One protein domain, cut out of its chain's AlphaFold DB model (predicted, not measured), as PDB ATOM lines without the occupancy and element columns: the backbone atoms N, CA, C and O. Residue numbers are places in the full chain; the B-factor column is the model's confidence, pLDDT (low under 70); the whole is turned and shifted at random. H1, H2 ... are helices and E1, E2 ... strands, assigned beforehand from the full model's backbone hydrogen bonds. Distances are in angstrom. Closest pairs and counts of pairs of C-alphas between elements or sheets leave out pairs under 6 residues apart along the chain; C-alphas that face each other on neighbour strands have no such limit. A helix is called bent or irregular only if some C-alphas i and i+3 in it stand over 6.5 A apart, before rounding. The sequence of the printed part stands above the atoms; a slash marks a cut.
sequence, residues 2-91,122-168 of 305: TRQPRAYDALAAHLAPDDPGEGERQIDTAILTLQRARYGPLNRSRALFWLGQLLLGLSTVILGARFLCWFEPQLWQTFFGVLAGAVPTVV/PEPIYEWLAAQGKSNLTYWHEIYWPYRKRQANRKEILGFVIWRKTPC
ATOM      1  N   THR A   2     187.647 176.481 132.697       28.11
ATOM      2  CA  THR A   2     188.608 176.017 131.690       28.11
ATOM      3  C   THR A   2     189.999 176.501 132.101       28.11
ATOM      4  O   THR A   2     190.253 177.702 132.140       28.11
ATOM      5  N   ARG A   3     190.891 175.575 132.488       35.12
ATOM      6  CA  ARG A   3     192.316 175.888 132.684       35.12
ATOM      7  C   ARG A   3     192.811 176.512 131.381       35.12
ATOM      8  O   ARG A   3     192.769 175.846 130.349       35.12
ATOM      9  N   GLN A   4     193.236 177.776 131.412       37.47
ATOM     10  CA  GLN A   4     193.961 178.345 130.279       37.47
ATOM     11  C   GLN A   4     195.159 177.427 129.997       37.47
ATOM     12  O   GLN A   4     195.876 177.088 130.950       37.47
ATOM     13  N   PRO A   5     195.358 176.974 128.745       52.94
ATOM     14  CA  PRO A   5     196.504 176.143 128.412       52.94
ATOM     15  C   PRO A   5     197.774 176.897 128.806       52.94
ATOM     16  O   PRO A   5     197.883 178.108 128.579       52.94
ATOM     17  N   ARG A   6     198.719 176.210 129.463       67.62
ATOM     18  CA  ARG A   6     199.979 176.853 129.847       67.62
ATOM     19  C   ARG A   6     200.646 177.349 128.566       67.62
ATOM     20  O   ARG A   6     200.548 176.709 127.527       67.62
ATOM     21  N   ALA A   7     201.343 178.482 128.632       69.56
ATOM     22  CA  ALA A   7     201.976 179.082 127.451       69.56
ATOM     23  C   ALA A   7     202.928 178.112 126.716       69.56
ATOM     24  O   ALA A   7     203.103 178.228 125.510       69.56
ATOM     25  N   TYR A   8     203.507 177.150 127.439       77.81
ATOM     26  CA  TYR A   8     204.282 176.047 126.874       77.81
ATOM     27  C   TYR A   8     203.418 175.060 126.077       77.81
ATOM     28  O   TYR A   8     203.751 174.753 124.941       77.81
ATOM     29  N   ASP A   9     202.291 174.618 126.639       80.56
ATOM     30  CA  ASP A   9     201.363 173.675 126.005       80.56
ATOM     31  C   ASP A   9     200.707 174.305 124.764       80.56
ATOM     32  O   ASP A   9     200.534 173.653 123.740       80.56
ATOM     33  N   ALA A  10     200.395 175.606 124.830       81.38
ATOM     34  CA  ALA A  10     199.880 176.374 123.699       81.38
ATOM     35  C   ALA A  10     200.917 176.519 122.571       81.38
ATOM     36  O   ALA A  10     200.566 176.417 121.398       81.38
ATOM     37  N   LEU A  11     202.194 176.716 122.919       81.81
ATOM     38  CA  LEU A  11     203.290 176.720 121.953       81.81
ATOM     39  C   LEU A  11     203.514 175.319 121.359       81.81
ATOM     40  O   LEU A  11     203.709 175.194 120.156       81.81
ATOM     41  N   ALA A  12     203.445 174.261 122.170       85.06
ATOM     42  CA  ALA A  12     203.593 172.882 121.707       85.06
ATOM     43  C   ALA A  12     202.484 172.495 120.717       85.06
ATOM     44  O   ALA A  12     202.776 171.996 119.633       85.06
ATOM     45  N   ALA A  13     201.230 172.817 121.045       85.56
ATOM     46  CA  ALA A  13     200.089 172.608 120.158       85.56
ATOM     47  C   ALA A  13     200.154 173.469 118.885       85.56
ATOM     48  O   ALA A  13     199.626 173.074 117.852       85.56
ATOM     49  N   HIS A  14     200.803 174.636 118.927       86.19
ATOM     50  CA  HIS A  14     201.026 175.444 117.727       86.19
ATOM     51  C   HIS A  14     202.068 174.821 116.789       86.19
ATOM     52  O   HIS A  14     201.867 174.807 115.577       86.19
ATOM     53  N   LEU A  15     203.166 174.302 117.343       85.56
ATOM     54  CA  LEU A  15     204.249 173.699 116.559       85.56
ATOM     55  C   LEU A  15     203.860 172.350 115.951       85.56
ATOM     56  O   LEU A  15     204.305 172.020 114.855       85.56
ATOM     57  N   ALA A  16     203.035 171.575 116.655       87.31
ATOM     58  CA  ALA A  16     202.514 170.303 116.178       87.31
ATOM     59  C   ALA A  16     201.024 170.177 116.549       87.31
ATOM     60  O   ALA A  16     200.699 169.629 117.606       87.31
ATOM     61  N   PRO A  17     200.113 170.673 115.689       85.81
ATOM     62  CA  PRO A  17     198.671 170.639 115.946       85.81
ATOM     63  C   PRO A  17     198.107 169.223 116.112       85.81
ATOM     64  O   PRO A  17     197.204 169.016 116.920       85.81
ATOM     65  N   ASP A  18     198.669 168.257 115.380       87.31
ATOM     66  CA  ASP A  18     198.186 166.870 115.337       87.31
ATOM     67  C   ASP A  18     198.798 165.973 116.433       87.31
ATOM     68  O   ASP A  18     198.187 164.987 116.842       87.31
ATOM     69  N   ASP A  19     199.990 166.316 116.936       86.75
ATOM     70  CA  ASP A  19     200.660 165.633 118.052       86.75
ATOM     71  C   ASP A  19     201.355 166.662 118.961       86.75
ATOM     72  O   ASP A  19     202.547 166.948 118.791       86.75
ATOM     73  N   PRO A  20     200.652 167.202 119.973       80.44
ATOM     74  CA  PRO A  20     201.239 168.145 120.922       80.44
ATOM     75  C   PRO A  20     202.484 167.597 121.633       80.44
ATOM     76  O   PRO A  20     203.372 168.368 121.996       80.44
ATOM     77  N   GLY A  21     202.597 166.272 121.799       83.19
ATOM     78  CA  GLY A  21     203.773 165.636 122.388       83.19
ATOM     79  C   GLY A  21     205.018 165.757 121.506       83.19
ATOM     80  O   GLY A  21     206.126 165.913 122.022       83.19
ATOM     81  N   GLU A  22     204.855 165.742 120.182       85.56
ATOM     82  CA  GLU A  22     205.933 166.052 119.241       85.56
ATOM     83  C   GLU A  22     206.329 167.530 119.315       85.56
ATOM     84  O   GLU A  22     207.520 167.843 119.375       85.56
ATOM     85  N   GLY A  23     205.353 168.433 119.433       84.62
ATOM     86  CA  GLY A  23     205.601 169.860 119.651       84.62
ATOM     87  C   GLY A  23     206.433 170.120 120.911       84.62
ATOM     88  O   GLY A  23     207.412 170.867 120.877       84.62
ATOM     89  N   GLU A  24     206.129 169.433 122.016       86.88
ATOM     90  CA  GLU A  24     206.940 169.498 123.236       86.88
ATOM     91  C   GLU A  24     208.379 169.005 123.016       86.88
ATOM     92  O   GLU A  24     209.332 169.646 123.472       86.88
ATOM     93  N   ARG A  25     208.558 167.882 122.304       86.00
ATOM     94  CA  ARG A  25     209.887 167.327 121.988       86.00
ATOM     95  C   ARG A  25     210.714 168.296 121.148       86.00
ATOM     96  O   ARG A  25     211.917 168.430 121.399       86.00
ATOM     97  N   GLN A  26     210.089 168.990 120.200       86.62
ATOM     98  CA  GLN A  26     210.738 170.007 119.374       86.62
ATOM     99  C   GLN A  26     211.198 171.203 120.215       86.62
ATOM    100  O   GLN A  26     212.365 171.594 120.128       86.62
ATOM    101  N   ILE A  27     210.336 171.726 121.099       86.50
ATOM    102  CA  ILE A  27     210.694 172.823 122.014       86.50
ATOM    103  C   ILE A  27     211.840 172.400 122.937       86.50
ATOM    104  O   ILE A  27     212.840 173.110 123.052       86.50
ATOM    105  N   ASP A  28     211.724 171.236 123.580       88.44
ATOM    106  CA  ASP A  28     212.729 170.738 124.521       88.44
ATOM    107  C   ASP A  28     214.085 170.536 123.828       88.44
ATOM    108  O   ASP A  28     215.126 170.932 124.357       88.44
ATOM    109  N   THR A  29     214.089 169.979 122.615       88.19
ATOM    110  CA  THR A  29     215.310 169.763 121.824       88.19
ATOM    111  C   THR A  29     215.943 171.080 121.380       88.19
ATOM    112  O   THR A  29     217.167 171.237 121.481       88.19
ATOM    113  N   ALA A  30     215.133 172.047 120.943       87.19
ATOM    114  CA  ALA A  30     215.602 173.380 120.584       87.19
ATOM    115  C   ALA A  30     216.252 174.075 121.785       87.19
ATOM    116  O   ALA A  30     217.403 174.509 121.703       87.19
ATOM    117  N   ILE A  31     215.568 174.100 122.933       87.50
ATOM    118  CA  ILE A  31     216.096 174.699 124.160       87.50
ATOM    119  C   ILE A  31     217.403 174.019 124.567       87.50
ATOM    120  O   ILE A  31     218.394 174.708 124.799       87.50
ATOM    121  N   LEU A  32     217.458 172.685 124.612       89.19
ATOM    122  CA  LEU A  32     218.677 171.964 124.991       89.19
ATOM    123  C   LEU A  32     219.851 172.250 124.059       89.19
ATOM    124  O   LEU A  32     220.975 172.433 124.529       89.19
ATOM    125  N   THR A  33     219.609 172.307 122.753       86.75
ATOM    126  CA  THR A  33     220.649 172.601 121.760       86.75
ATOM    127  C   THR A  33     221.218 174.000 121.971       86.75
ATOM    128  O   THR A  33     222.434 174.165 122.090       86.75
ATOM    129  N   LEU A  34     220.338 174.988 122.123       85.75
ATOM    130  CA  LEU A  34     220.704 176.381 122.352       85.75
ATOM    131  C   LEU A  34     221.431 176.571 123.690       85.75
ATOM    132  O   LEU A  34     222.479 177.213 123.746       85.75
ATOM    133  N   GLN A  35     220.944 175.944 124.762       84.81
ATOM    134  CA  GLN A  35     221.603 175.956 126.068       84.81
ATOM    135  C   GLN A  35     222.992 175.313 126.011       84.81
ATOM    136  O   GLN A  35     223.953 175.844 126.563       84.81
ATOM    137  N   ARG A  36     223.156 174.188 125.312       85.56
ATOM    138  CA  ARG A  36     224.470 173.545 125.167       85.56
ATOM    139  C   ARG A  36     225.451 174.402 124.377       85.56
ATOM    140  O   ARG A  36     226.616 174.471 124.765       85.56
ATOM    141  N   ALA A  37     224.996 175.046 123.304       81.19
ATOM    142  CA  ALA A  37     225.817 175.968 122.527       81.19
ATOM    143  C   ALA A  37     226.259 177.168 123.378       81.19
ATOM    144  O   ALA A  37     227.440 177.500 123.400       81.19
ATOM    145  N   ARG A  38     225.333 177.734 124.160       78.88
ATOM    146  CA  ARG A  38     225.570 178.861 125.072       78.88
ATOM    147  C   ARG A  38     226.567 178.526 126.186       78.88
ATOM    148  O   ARG A  38     227.524 179.255 126.427       78.88
ATOM    149  N   TYR A  39     226.367 177.394 126.859       77.56
ATOM    150  CA  TYR A  39     227.162 176.993 128.024       77.56
ATOM    151  C   TYR A  39     228.451 176.233 127.665       77.56
ATOM    152  O   TYR A  39     229.298 176.012 128.531       77.56
ATOM    153  N   GLY A  40     228.643 175.838 126.403       77.88
ATOM    154  CA  GLY A  40     229.862 175.175 125.928       77.88
ATOM    155  C   GLY A  40     231.127 176.026 126.124       77.88
ATOM    156  O   GLY A  40     232.044 175.576 126.818       77.88
ATOM    157  N   PRO A  41     231.186 177.253 125.570       74.38
ATOM    158  CA  PRO A  41     232.282 178.194 125.802       74.38
ATOM    159  C   PRO A  41     232.473 178.523 127.285       74.38
ATOM    160  O   PRO A  41     233.607 178.530 127.758       74.38
ATOM    161  N   LEU A  42     231.377 178.687 128.041       72.12
ATOM    162  CA  LEU A  42     231.436 178.938 129.484       72.12
ATOM    163  C   LEU A  42     232.146 177.801 130.221       72.12
ATOM    164  O   LEU A  42     233.074 178.047 130.982       72.12
ATOM    165  N   ASN A  43     231.746 176.552 129.982       75.44
ATOM    166  CA  ASN A  43     232.365 175.396 130.626       75.44
ATOM    167  C   ASN A  43     233.844 175.254 130.238       75.44
ATOM    168  O   ASN A  43     234.649 174.867 131.079       75.44
ATOM    169  N   ARG A  44     234.228 175.597 129.000       77.31
ATOM    170  CA  ARG A  44     235.645 175.631 128.588       77.31
ATOM    171  C   ARG A  44     236.421 176.715 129.331       77.31
ATOM    172  O   ARG A  44     237.467 176.415 129.896       77.31
ATOM    173  N   SER A  45     235.887 177.935 129.388       74.00
ATOM    174  CA  SER A  45     236.480 179.042 130.147       74.00
ATOM    175  C   SER A  45     236.623 178.680 131.630       74.00
ATOM    176  O   SER A  45     237.695 178.797 132.218       74.00
ATOM    177  N   ARG A  46     235.582 178.075 132.214       73.38
ATOM    178  CA  ARG A  46     235.569 177.568 133.591       73.38
ATOM    179  C   ARG A  46     236.607 176.470 133.816       73.38
ATOM    180  O   ARG A  46     237.253 176.467 134.859       73.38
ATOM    181  N   ALA A  47     236.793 175.554 132.865       78.31
ATOM    182  CA  ALA A  47     237.828 174.525 132.940       78.31
ATOM    183  C   ALA A  47     239.235 175.135 132.923       78.31
ATOM    184  O   ALA A  47     240.057 174.771 133.760       78.31
ATOM    185  N   LEU A  48     239.491 176.103 132.035       77.38
ATOM    186  CA  LEU A  48     240.758 176.839 131.987       77.38
ATOM    187  C   LEU A  48     240.998 177.630 133.275       77.38
ATOM    188  O   LEU A  48     242.106 177.621 133.806       77.38
ATOM    189  N   PHE A  49     239.958 178.256 133.827       75.56
ATOM    190  CA  PHE A  49     240.021 178.907 135.130       75.56
ATOM    191  C   PHE A  49     240.425 177.919 136.226       75.56
ATOM    192  O   PHE A  49     241.386 178.170 136.945       75.56
ATOM    193  N   TRP A  50     239.737 176.780 136.348       75.62
ATOM    194  CA  TRP A  50     240.069 175.763 137.348       75.62
ATOM    195  C   TRP A  50     241.479 175.203 137.165       75.62
ATOM    196  O   TRP A  50     242.182 175.036 138.157       75.62
ATOM    197  N   LEU A  51     241.914 174.975 135.926       81.81
ATOM    198  CA  LEU A  51     243.281 174.566 135.624       81.81
ATOM    199  C   LEU A  51     244.292 175.618 136.097       81.81
ATOM    200  O   LEU A  51     245.230 175.277 136.812       81.81
ATOM    201  N   GLY A  52     244.072 176.895 135.772       78.62
ATOM    202  CA  GLY A  52     244.909 177.999 136.245       78.62
ATOM    203  C   GLY A  52     244.966 178.070 137.771       78.62
ATOM    204  O   GLY A  52     246.041 178.214 138.341       78.62
ATOM    205  N   GLN A  53     243.835 177.869 138.449       76.00
ATOM    206  CA  GLN A  53     243.791 177.824 139.909       76.00
ATOM    207  C   GLN A  53     244.576 176.634 140.473       76.00
ATOM    208  O   GLN A  53     245.371 176.799 141.393       76.00
ATOM    209  N   LEU A  54     244.425 175.437 139.907       79.88
ATOM    210  CA  LEU A  54     245.205 174.275 140.337       79.88
ATOM    211  C   LEU A  54     246.711 174.505 140.159       79.88
ATOM    212  O   LEU A  54     247.482 174.187 141.060       79.88
ATOM    213  N   LEU A  55     247.129 175.113 139.045       82.62
ATOM    214  CA  LEU A  55     248.531 175.459 138.783       82.62
ATOM    215  C   LEU A  55     249.058 176.531 139.747       82.62
ATOM    216  O   LEU A  55     250.186 176.428 140.239       82.62
ATOM    217  N   LEU A  56     248.242 177.536 140.063       79.44
ATOM    218  CA  LEU A  56     248.574 178.562 141.048       79.44
ATOM    219  C   LEU A  56     248.720 177.959 142.455       79.44
ATOM    220  O   LEU A  56     249.691 178.238 143.156       79.44
ATOM    221  N   GLY A  57     247.799 177.076 142.848       76.75
ATOM    222  CA  GLY A  57     247.863 176.352 144.116       76.75
ATOM    223  C   GLY A  57     249.101 175.459 144.203       76.75
ATOM    224  O   GLY A  57     249.857 175.550 145.167       76.75
ATOM    225  N   LEU A  58     249.365 174.656 143.168       81.56
ATOM    226  CA  LEU A  58     250.528 173.767 143.104       81.56
ATOM    227  C   LEU A  58     251.847 174.550 143.193       81.56
ATOM    228  O   LEU A  58     252.724 174.199 143.979       81.56
ATOM    229  N   SER A  59     251.981 175.632 142.421       81.25
ATOM    230  CA  SER A  59     253.181 176.477 142.454       81.25
ATOM    231  C   SER A  59     253.370 177.148 143.815       81.25
ATOM    232  O   SER A  59     254.485 177.152 144.333       81.25
ATOM    233  N   THR A  60     252.292 177.621 144.446       78.06
ATOM    234  CA  THR A  60     252.337 178.181 145.806       78.06
ATOM    235  C   THR A  60     252.778 177.135 146.831       78.06
ATOM    236  O   THR A  60     253.623 177.434 147.669       78.06
ATOM    237  N   VAL A  61     252.277 175.896 146.745       80.69
ATOM    238  CA  VAL A  61     252.677 174.793 147.638       80.69
ATOM    239  C   VAL A  61     254.152 174.442 147.459       80.69
ATOM    240  O   VAL A  61     254.861 174.302 148.450       80.69
ATOM    241  N   ILE A  62     254.647 174.348 146.221       82.06
ATOM    242  CA  ILE A  62     256.063 174.047 145.944       82.06
ATOM    243  C   ILE A  62     256.973 175.171 146.454       82.06
ATOM    244  O   ILE A  62     258.005 174.906 147.074       82.06
ATOM    245  N   LEU A  63     256.605 176.433 146.207       78.56
ATOM    246  CA  LEU A  63     257.358 177.592 146.691       78.56
ATOM    247  C   LEU A  63     257.323 177.683 148.223       78.56
ATOM    248  O   LEU A  63     258.356 177.948 148.832       78.56
ATOM    249  N   GLY A  64     256.175 177.397 148.840       76.44
ATOM    250  CA  GLY A  64     256.014 177.341 150.290       76.44
ATOM    251  C   GLY A  64     256.811 176.204 150.932       76.44
ATOM    252  O   GLY A  64     257.506 176.431 151.914       76.44
ATOM    253  N   ALA A  65     256.799 175.004 150.347       78.19
ATOM    254  CA  ALA A  65     257.614 173.879 150.805       78.19
ATOM    255  C   ALA A  65     259.112 174.205 150.712       78.19
ATOM    256  O   ALA A  65     259.852 173.977 151.662       78.19
ATOM    257  N   ARG A  66     259.555 174.826 149.609       78.69
ATOM    258  CA  ARG A  66     260.931 175.333 149.489       78.69
ATOM    259  C   ARG A  66     261.272 176.371 150.546       78.69
ATOM    260  O   ARG A  66     262.382 176.351 151.065       78.69
ATOM    261  N   PHE A  67     260.347 177.280 150.826       75.38
ATOM    262  CA  PHE A  67     260.527 178.296 151.852       75.38
ATOM    263  C   PHE A  67     260.692 177.658 153.239       75.38
ATOM    264  O   PHE A  67     261.646 177.980 153.942       75.38
ATOM    265  N   LEU A  68     259.842 176.688 153.588       75.62
ATOM    266  CA  LEU A  68     259.947 175.934 154.838       75.62
ATOM    267  C   LEU A  68     261.268 175.163 154.936       75.62
ATOM    268  O   LEU A  68     261.931 175.246 155.959       75.62
ATOM    269  N   CYS A  69     261.696 174.477 153.872       78.62
ATOM    270  CA  CYS A  69     262.977 173.760 153.856       78.62
ATOM    271  C   CYS A  69     264.204 174.688 153.854       78.62
ATOM    272  O   CYS A  69     265.304 174.256 154.190       78.62
ATOM    273  N   TRP A  70     264.057 175.951 153.445       78.25
ATOM    274  CA  TRP A  70     265.105 176.958 153.605       78.25
ATOM    275  C   TRP A  70     265.191 177.452 155.054       78.25
ATOM    276  O   TRP A  70     266.296 177.607 155.564       78.25
ATOM    277  N   PHE A  71     264.042 177.660 155.708       74.44
ATOM    278  CA  PHE A  71     263.964 178.081 157.109       74.44
ATOM    279  C   PHE A  71     264.421 176.973 158.071       74.44
ATOM    280  O   PHE A  71     265.195 177.229 158.984       74.44
ATOM    281  N   GLU A  72     264.003 175.732 157.812       81.19
ATOM    282  CA  GLU A  72     264.386 174.532 158.558       81.19
ATOM    283  C   GLU A  72     265.039 173.511 157.615       81.19
ATOM    284  O   GLU A  72     264.346 172.689 157.001       81.19
ATOM    285  N   PRO A  73     266.381 173.511 157.495       82.88
ATOM    286  CA  PRO A  73     267.104 172.633 156.574       82.88
ATOM    287  C   PRO A  73     266.830 171.138 156.779       82.88
ATOM    288  O   PRO A  73     266.930 170.353 155.838       82.88
ATOM    289  N   GLN A  74     266.443 170.730 157.990       86.19
ATOM    290  CA  GLN A  74     266.097 169.340 158.304       86.19
ATOM    291  C   GLN A  74     264.866 168.850 157.521       86.19
ATOM    292  O   GLN A  74     264.761 167.662 157.211       86.19
ATOM    293  N   LEU A  75     263.963 169.757 157.120       83.50
ATOM    294  CA  LEU A  75     262.764 169.415 156.353       83.50
ATOM    295  C   LEU A  75     263.076 168.905 154.939       83.50
ATOM    296  O   LEU A  75     262.225 168.231 154.351       83.50
ATOM    297  N   TRP A  76     264.289 169.127 154.419       87.00
ATOM    298  CA  TRP A  76     264.730 168.543 153.146       87.00
ATOM    299  C   TRP A  76     264.712 167.009 153.140       87.00
ATOM    300  O   TRP A  76     264.558 166.422 152.074       87.00
ATOM    301  N   GLN A  77     264.810 166.365 154.307       89.44
ATOM    302  CA  GLN A  77     264.744 164.902 154.443       89.44
ATOM    303  C   GLN A  77     263.311 164.369 154.618       89.44
ATOM    304  O   GLN A  77     263.103 163.177 154.825       89.44
ATOM    305  N   THR A  78     262.304 165.245 154.564       89.12
ATOM    306  CA  THR A  78     260.892 164.895 154.765       89.12
ATOM    307  C   THR A  78     260.089 165.029 153.470       89.12
ATOM    308  O   THR A  78     260.606 165.421 152.422       89.12
ATOM    309  N   PHE A  79     258.780 164.774 153.546       83.19
ATOM    310  CA  PHE A  79     257.840 165.021 152.450       83.19
ATOM    311  C   PHE A  79     257.918 166.456 151.887       83.19
ATOM    312  O   PHE A  79     257.775 166.652 150.679       83.19
ATOM    313  N   PHE A  80     258.210 167.460 152.724       79.19
ATOM    314  CA  PHE A  80     258.382 168.843 152.266       79.19
ATOM    315  C   PHE A  80     259.609 169.016 151.367       79.19
ATOM    316  O   PHE A  80     259.529 169.746 150.382       79.19
ATOM    317  N   GLY A  81     260.707 168.305 151.638       80.12
ATOM    318  CA  GLY A  81     261.891 168.268 150.778       80.12
ATOM    319  C   GLY A  81     261.609 167.668 149.403       80.12
ATOM    320  O   GLY A  81     262.042 168.215 148.390       80.12
ATOM    321  N   VAL A  82     260.801 166.605 149.357       83.81
ATOM    322  CA  VAL A  82     260.346 165.987 148.101       83.81
ATOM    323  C   VAL A  82     259.495 166.967 147.286       83.81
ATOM    324  O   VAL A  82     259.769 167.184 146.108       83.81
ATOM    325  N   LEU A  83     258.511 167.626 147.910       82.38
ATOM    326  CA  LEU A  83     257.692 168.658 147.255       82.38
ATOM    327  C   LEU A  83     258.524 169.857 146.784       82.38
ATOM    328  O   LEU A  83     258.330 170.361 145.678       82.38
ATOM    329  N   ALA A  84     259.463 170.303 147.617       80.19
ATOM    330  CA  ALA A  84     260.380 171.389 147.314       80.19
ATOM    331  C   ALA A  84     261.301 171.041 146.134       80.19
ATOM    332  O   ALA A  84     261.587 171.906 145.313       80.19
ATOM    333  N   GLY A  85     261.750 169.790 146.025       81.69
ATOM    334  CA  GLY A  85     262.612 169.298 144.948       81.69
ATOM    335  C   GLY A  85     261.885 168.928 143.653       81.69
ATOM    336  O   GLY A  85     262.530 168.859 142.611       81.69
ATOM    337  N   ALA A  86     260.560 168.742 143.688       82.19
ATOM    338  CA  ALA A  86     259.782 168.163 142.588       82.19
ATOM    339  C   ALA A  86     259.886 168.916 141.248       82.19
ATOM    340  O   ALA A  86     259.783 168.312 140.184       82.19
ATOM    341  N   VAL A  87     260.072 170.239 141.281       81.31
ATOM    342  CA  VAL A  87     260.147 171.097 140.086       81.31
ATOM    343  C   VAL A  87     261.199 172.178 140.317       81.31
ATOM    344  O   VAL A  87     261.239 172.697 141.428       81.31
ATOM    345  N   PRO A  88     262.025 172.598 139.339       82.12
ATOM    346  CA  PRO A  88     262.969 173.705 139.523       82.12
ATOM    347  C   PRO A  88     262.293 175.004 139.987       82.12
ATOM    348  O   PRO A  88     261.195 175.338 139.540       82.12
ATOM    349  N   THR A  89     262.960 175.787 140.845       77.19
ATOM    350  CA  THR A  89     262.399 177.036 141.404       77.19
ATOM    351  C   THR A  89     261.974 178.021 140.318       77.19
ATOM    352  O   THR A  89     260.935 178.663 140.439       77.19
ATOM    353  N   VAL A  90     262.757 178.122 139.240       73.69
ATOM    354  CA  VAL A  90     262.450 178.992 138.095       73.69
ATOM    355  C   VAL A  90     261.140 178.569 137.431       73.69
ATOM    356  O   VAL A  90     260.287 179.414 137.186       73.69
ATOM    357  N   VAL A  91     260.928 177.268 137.224       76.81
ATOM    358  CA  VAL A  91     259.692 176.740 136.631       76.81
ATOM    359  C   VAL A  91     258.498 176.992 137.553       76.81
ATOM    360  O   VAL A  91     257.469 177.461 137.080       76.81
ATOM    361  N   PRO A 122     214.257 179.521 117.710       83.56
ATOM    362  CA  PRO A 122     214.084 179.158 116.309       83.56
ATOM    363  C   PRO A 122     212.875 179.882 115.713       83.56
ATOM    364  O   PRO A 122     211.895 180.107 116.422       83.56
ATOM    365  N   GLU A 123     212.934 180.188 114.420       84.25
ATOM    366  CA  GLU A 123     211.931 180.962 113.673       84.25
ATOM    367  C   GLU A 123     210.463 180.628 114.017       84.25
ATOM    368  O   GLU A 123     209.763 181.540 114.455       84.25
ATOM    369  N   PRO A 124     210.000 179.358 114.017       82.56
ATOM    370  CA  PRO A 124     208.597 179.054 114.328       82.56
ATOM    371  C   PRO A 124     208.205 179.356 115.787       82.56
ATOM    372  O   PRO A 124     207.057 179.668 116.090       82.56
ATOM    373  N   ILE A 125     209.161 179.301 116.719       83.75
ATOM    374  CA  ILE A 125     208.940 179.684 118.120       83.75
ATOM    375  C   ILE A 125     208.993 181.208 118.265       83.75
ATOM    376  O   ILE A 125     208.227 181.788 119.035       83.75
ATOM    377  N   TYR A 126     209.905 181.857 117.539       84.44
ATOM    378  CA  TYR A 126     210.063 183.307 117.541       84.44
ATOM    379  C   TYR A 126     208.802 184.002 117.026       84.44
ATOM    380  O   TYR A 126     208.281 184.877 117.713       84.44
ATOM    381  N   GLU A 127     208.287 183.587 115.867       84.88
ATOM    382  CA  GLU A 127     207.090 184.160 115.244       84.88
ATOM    383  C   GLU A 127     205.878 184.068 116.163       84.88
ATOM    384  O   GLU A 127     205.188 185.063 116.389       84.88
ATOM    385  N   TRP A 128     205.665 182.899 116.773       84.62
ATOM    386  CA  TRP A 128     204.573 182.712 117.715       84.62
ATOM    387  C   TRP A 128     204.721 183.609 118.949       84.62
ATOM    388  O   TRP A 128     203.771 184.279 119.350       84.62
ATOM    389  N   LEU A 129     205.918 183.681 119.543       80.31
ATOM    390  CA  LEU A 129     206.163 184.528 120.715       80.31
ATOM    391  C   LEU A 129     206.024 186.025 120.389       80.31
ATOM    392  O   LEU A 129     205.461 186.771 121.194       80.31
ATOM    393  N   ALA A 130     206.488 186.459 119.216       81.88
ATOM    394  CA  ALA A 130     206.350 187.831 118.738       81.88
ATOM    395  C   ALA A 130     204.878 188.193 118.476       81.88
ATOM    396  O   ALA A 130     204.425 189.257 118.900       81.88
ATOM    397  N   ALA A 131     204.102 187.282 117.875       81.38
ATOM    398  CA  ALA A 131     202.664 187.445 117.657       81.38
ATOM    399  C   ALA A 131     201.867 187.556 118.971       81.38
ATOM    400  O   ALA A 131     200.831 188.214 119.017       81.38
ATOM    401  N   GLN A 132     202.376 186.981 120.066       77.44
ATOM    402  CA  GLN A 132     201.834 187.142 121.423       77.44
ATOM    403  C   GLN A 132     202.299 188.440 122.123       77.44
ATOM    404  O   GLN A 132     202.156 188.581 123.342       77.44
ATOM    405  N   GLY A 133     202.887 189.388 121.381       66.94
ATOM    406  CA  GLY A 133     203.289 190.707 121.874       66.94
ATOM    407  C   GLY A 133     204.531 190.701 122.770       66.94
ATOM    408  O   GLY A 133     204.691 191.593 123.604       66.94
ATOM    409  N   LYS A 134     205.402 189.688 122.662       70.25
ATOM    410  CA  LYS A 134     206.628 189.586 123.470       70.25
ATOM    411  C   LYS A 134     207.808 190.234 122.745       70.25
ATOM    412  O   LYS A 134     208.169 189.808 121.655       70.25
ATOM    413  N   SER A 135     208.428 191.238 123.368       54.81
ATOM    414  CA  SER A 135     209.511 192.038 122.770       54.81
ATOM    415  C   SER A 135     210.920 191.666 123.249       54.81
ATOM    416  O   SER A 135     211.883 191.904 122.526       54.81
ATOM    417  N   ASN A 136     211.065 191.046 124.428       65.00
ATOM    418  CA  ASN A 136     212.351 190.574 124.948       65.00
ATOM    419  C   ASN A 136     212.357 189.044 125.088       65.00
ATOM    420  O   ASN A 136     211.892 188.486 126.081       65.00
ATOM    421  N   LEU A 137     212.881 188.348 124.076       70.38
ATOM    422  CA  LEU A 137     212.931 186.880 124.049       70.38
ATOM    423  C   LEU A 137     214.232 186.308 124.616       70.38
ATOM    424  O   LEU A 137     214.410 185.098 124.615       70.38
ATOM    425  N   THR A 138     215.117 187.138 125.162       66.38
ATOM    426  CA  THR A 138     216.431 186.740 125.695       66.38
ATOM    427  C   THR A 138     216.341 185.556 126.676       66.38
ATOM    428  O   THR A 138     217.127 184.611 126.603       66.38
ATOM    429  N   TYR A 139     215.318 185.530 127.536       68.25
ATOM    430  CA  TYR A 139     215.111 184.480 128.543       68.25
ATOM    431  C   TYR A 139     213.909 183.578 128.242       68.25
ATOM    432  O   TYR A 139     213.382 182.936 129.147       68.25
ATOM    433  N   TRP A 140     213.464 183.483 126.983       76.88
ATOM    434  CA  TRP A 140     212.272 182.707 126.603       76.88
ATOM    435  C   TRP A 140     212.326 181.254 127.114       76.88
ATOM    436  O   TRP A 140     211.365 180.745 127.685       76.88
ATOM    437  N   HIS A 141     213.486 180.611 127.002       78.19
ATOM    438  CA  HIS A 141     213.733 179.253 127.481       78.19
ATOM    439  C   HIS A 141     213.661 179.134 129.009       78.19
ATOM    440  O   HIS A 141     213.423 178.053 129.532       78.19
ATOM    441  N   GLU A 142     213.868 180.217 129.757       71.31
ATOM    442  CA  GLU A 142     213.644 180.228 131.199       71.31
ATOM    443  C   GLU A 142     212.196 180.576 131.542       71.31
ATOM    444  O   GLU A 142     211.647 180.077 132.521       71.31
ATOM    445  N   ILE A 143     211.556 181.418 130.741       70.19
ATOM    446  CA  ILE A 143     210.192 181.906 130.946       70.19
ATOM    447  C   ILE A 143     209.152 180.842 130.621       70.19
ATOM    448  O   ILE A 143     208.215 180.663 131.394       70.19
ATOM    449  N   TYR A 144     209.336 180.109 129.530       72.94
ATOM    450  CA  TYR A 144     208.324 179.199 129.004       72.94
ATOM    451  C   TYR A 144     208.641 177.728 129.249       72.94
ATOM    452  O   TYR A 144     207.731 176.915 129.195       72.94
ATOM    453  N   TRP A 145     209.883 177.358 129.566       80.12
ATOM    454  CA  TRP A 145     210.205 175.954 129.814       80.12
ATOM    455  C   TRP A 145     209.842 175.529 131.241       80.12
ATOM    456  O   TRP A 145     210.411 176.101 132.187       80.12
ATOM    457  N   PRO A 146     208.977 174.510 131.424       79.62
ATOM    458  CA  PRO A 146     208.544 174.075 132.741       79.62
ATOM    459  C   PRO A 146     209.720 173.765 133.662       79.62
ATOM    460  O   PRO A 146     210.676 173.073 133.287       79.62
ATOM    461  N   TYR A 147     209.640 174.244 134.903       71.12
ATOM    462  CA  TYR A 147     210.733 174.126 135.869       71.12
ATOM    463  C   TYR A 147     211.198 172.671 136.069       71.12
ATOM    464  O   TYR A 147     212.399 172.398 136.103       71.12
ATOM    465  N   ARG A 148     210.261 171.712 136.124       73.56
ATOM    466  CA  ARG A 148     210.577 170.279 136.294       73.56
ATOM    467  C   ARG A 148     211.403 169.723 135.138       73.56
ATOM    468  O   ARG A 148     212.393 169.029 135.375       73.56
ATOM    469  N   LYS A 149     211.034 170.072 133.900       82.50
ATOM    470  CA  LYS A 149     211.783 169.688 132.699       82.50
ATOM    471  C   LYS A 149     213.191 170.271 132.752       82.50
ATOM    472  O   LYS A 149     214.162 169.552 132.520       82.50
ATOM    473  N   ARG A 150     213.330 171.537 133.154       77.38
ATOM    474  CA  ARG A 150     214.641 172.176 133.323       77.38
ATOM    475  C   ARG A 150     215.509 171.461 134.355       77.38
ATOM    476  O   ARG A 150     216.667 171.177 134.070       77.38
ATOM    477  N   GLN A 151     214.961 171.137 135.526       77.12
ATOM    478  CA  GLN A 151     215.698 170.455 136.594       77.12
ATOM    479  C   GLN A 151     216.138 169.042 136.184       77.12
ATOM    480  O   GLN A 151     217.261 168.645 136.473       77.12
ATOM    481  N   ALA A 152     215.290 168.295 135.474       82.81
ATOM    482  CA  ALA A 152     215.633 166.958 134.982       82.81
ATOM    483  C   ALA A 152     216.752 166.975 133.921       82.81
ATOM    484  O   ALA A 152     217.509 166.009 133.766       82.81
ATOM    485  N   ASN A 153     216.852 168.081 133.179       84.44
ATOM    486  CA  ASN A 153     217.768 168.228 132.058       84.44
ATOM    487  C   ASN A 153     219.039 169.040 132.360       84.44
ATOM    488  O   ASN A 153     219.985 168.968 131.572       84.44
ATOM    489  N   ARG A 154     219.086 169.778 133.476       84.81
ATOM    490  CA  ARG A 154     220.246 170.557 133.932       84.81
ATOM    491  C   ARG A 154     220.946 169.851 135.083       84.81
ATOM    492  O   ARG A 154     220.326 169.511 136.085       84.81
ATOM    493  N   LYS A 155     222.267 169.740 134.996       80.56
ATOM    494  CA  LYS A 155     223.127 169.382 136.122       80.56
ATOM    495  C   LYS A 155     224.135 170.495 136.352       80.56
ATOM    496  O   LYS A 155     224.779 170.945 135.409       80.56
ATOM    497  N   GLU A 156     224.282 170.919 137.600       74.31
ATOM    498  CA  GLU A 156     225.310 171.878 137.989       74.31
ATOM    499  C   GLU A 156     226.286 171.229 138.969       74.31
ATOM    500  O   GLU A 156     225.872 170.640 139.965       74.31
ATOM    501  N   ILE A 157     227.580 171.288 138.659       70.75
ATOM    502  CA  ILE A 157     228.646 170.703 139.482       70.75
ATOM    503  C   ILE A 157     229.810 171.683 139.494       70.75
ATOM    504  O   ILE A 157     230.317 172.013 138.432       70.75
ATOM    505  N   LEU A 158     230.250 172.151 140.667       62.41
ATOM    506  CA  LEU A 158     231.403 173.065 140.803       62.41
ATOM    507  C   LEU A 158     231.325 174.311 139.885       62.41
ATOM    508  O   LEU A 158     232.337 174.837 139.412       62.41
ATOM    509  N   GLY A 159     230.101 174.782 139.620       64.06
ATOM    510  CA  GLY A 159     229.811 175.902 138.723       64.06
ATOM    511  C   GLY A 159     229.941 175.595 137.226       64.06
ATOM    512  O   GLY A 159     229.923 176.528 136.431       64.06
ATOM    513  N   PHE A 160     230.101 174.329 136.834       70.69
ATOM    514  CA  PHE A 160     229.861 173.863 135.469       70.69
ATOM    515  C   PHE A 160     228.375 173.596 135.291       70.69
ATOM    516  O   PHE A 160     227.777 172.903 136.116       70.69
ATOM    517  N   VAL A 161     227.795 174.088 134.199       80.88
ATOM    518  CA  VAL A 161     226.388 173.854 133.864       80.88
ATOM    519  C   VAL A 161     226.327 172.909 132.675       80.88
ATOM    520  O   VAL A 161     226.753 173.235 131.568       80.88
ATOM    521  N   ILE A 162     225.813 171.710 132.915       82.31
ATOM    522  CA  ILE A 162     225.755 170.631 131.939       82.31
ATOM    523  C   ILE A 162     224.292 170.362 131.616       82.31
ATOM    524  O   ILE A 162     223.499 170.006 132.486       82.31
ATOM    525  N   TRP A 163     223.957 170.503 130.342       87.06
ATOM    526  CA  TRP A 163     222.637 170.199 129.811       87.06
ATOM    527  C   TRP A 163     222.651 168.838 129.118       87.06
ATOM    528  O   TRP A 163     223.626 168.485 128.444       87.06
ATOM    529  N   ARG A 164     221.574 168.063 129.280       86.62
ATOM    530  CA  ARG A 164     221.416 166.780 128.586       86.62
ATOM    531  C   ARG A 164     221.447 166.962 127.069       86.62
ATOM    532  O   ARG A 164     221.039 167.991 126.539       86.62
ATOM    533  N   LYS A 165     221.939 165.939 126.361       85.62
ATOM    534  CA  LYS A 165     221.945 165.931 124.890       85.62
ATOM    535  C   LYS A 165     220.549 165.717 124.314       85.62
ATOM    536  O   LYS A 165     220.226 166.326 123.307       85.62
ATOM    537  N   THR A 166     219.776 164.854 124.959       85.25
ATOM    538  CA  THR A 166     218.408 164.497 124.594       85.25
ATOM    539  C   THR A 166     217.465 164.848 125.743       85.25
ATOM    540  O   THR A 166     217.882 164.752 126.908       85.25
ATOM    541  N   PRO A 167     216.213 165.249 125.450       85.12
ATOM    542  CA  PRO A 167     215.213 165.498 126.477       85.12
ATOM    543  C   PRO A 167     215.073 164.304 127.420       85.12
ATOM    544  O   PRO A 167     214.999 163.149 127.000       85.12
ATOM    545  N   CYS A 168     215.075 164.581 128.720       82.56
ATOM    546  CA  CYS A 168     214.776 163.580 129.727       82.56
ATOM    547  C   CYS A 168     213.341 163.069 129.509       82.56
ATOM    548  O   CYS A 168     212.436 163.894 129.338       82.56
TER     549      CYS A 168
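What this domain is: This is residues 2 to 91 and 122 to 168 of the 305 residues of an uncharacterized protein of Sphingobium sp. C100 (UniProt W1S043). A small strand hairpin, E1 and E2, packs beside the bend of one very long helix, H2, which makes the long axis of the domain. At the first end of H2, H1 crosses it and H5 packs on H1, with H6 and H7 beside the first arm, H2a; at the far end the short helices H3 and H4 fold back on the second arm, H2b, and residues 51 to 57 between these groups stand free. The printed part has 137 residues with seven named helices followed by two named strands, antiparallel in the order E1 - E2, and is mostly helix. It is extended, with a radius of gyration of the C-alphas of 26.1 A and spans of 82 by 26 by 22 A.

How they stand to each other: E1, residues 154 to 157, and E2, residues 160 to 163, form an antiparallel hairpin at 158 degrees, with N 155 and O 162 2.8 A apart and N 157 and O 160 3.0 A apart, both within hydrogen-bond range. By its hydrogen bonds H2, residues 20 to 71, was assigned as one helix, but it is bent: C-alphas 38 and 41 are 6.8 A apart, and its arms, H2a and H2b, stand at a steep tilt of 39 degrees. The closest C-alphas of H2a and E2 are those of Arg 36 and Trp 163, 6.0 A; those of H2b and E2 are Asn 43 and Phe 160, 5.7 A. H1, residues 7 to 15, touches residues 20 to 27 of H2a about perpendicular at 75 degrees, closest at the C-alphas of Ala 12 and Gly 23, 4.2 A. H5, residues 123 to 131, touches H1 at a steep tilt of 53 degrees, opposite ways, closest at the C-alphas of Leu 15 and Pro 124, 7.2 A. H6, residues 140 to 143, is close to H2a but not clearly touching, with the C-alphas of Ile 31 and His 141 closest at 6.1 A. H7, residues 147 to 153, and H2a are near each other, with 6 pairs of C-alphas within 10 A. H4, residues 79 to 85, touches residues 61 to 69 of H2b about perpendicular at 76 degrees, closest at the C-alphas of Arg 66 and Ala 84, 4.5 A. H3, residues 73 to 77, and H2b only just touch, with 3 pairs of C-alphas within 8 A, and only at the corner, closest at Cys 69 and Leu 75, 5.0 A. Every O i to N i+4 pair is within hydrogen-bond range in H1, H2a, H2b, H4 and H7, against 4 of 5 in H5 and 0 of 1 in H3, where 2 of 2 O i to N i+3 pairs are; H6 is too short for an O i to N i+4 pair.

Where its parts are: H1 begins at C-alpha 7, (201.976, 179.082, 127.451), and is 12.4 A long. H2a, residues 20 to 38, is 26.9 A long, and H2b, residues 41 to 71, is 44.5 A long, ending at C-alpha 71, (263.964, 178.081, 157.109). H5 is 12.0 A long; E1 is 10.1 A and E2 9.9 A, ending at C-alpha 163, (222.637, 170.199, 129.811).

The domain as a whole: The C-alphas farthest apart are those of Thr 2 and Pro 73, 82.4 A. Residues 92 to 121 are cut out, and C-alphas 91 and 122 are 50.0 A apart across the cut. Of the links printed whole none is long. Mean pLDDT of the printed part is 78.6; 13 residues are under 70, among them residues 2 to 7.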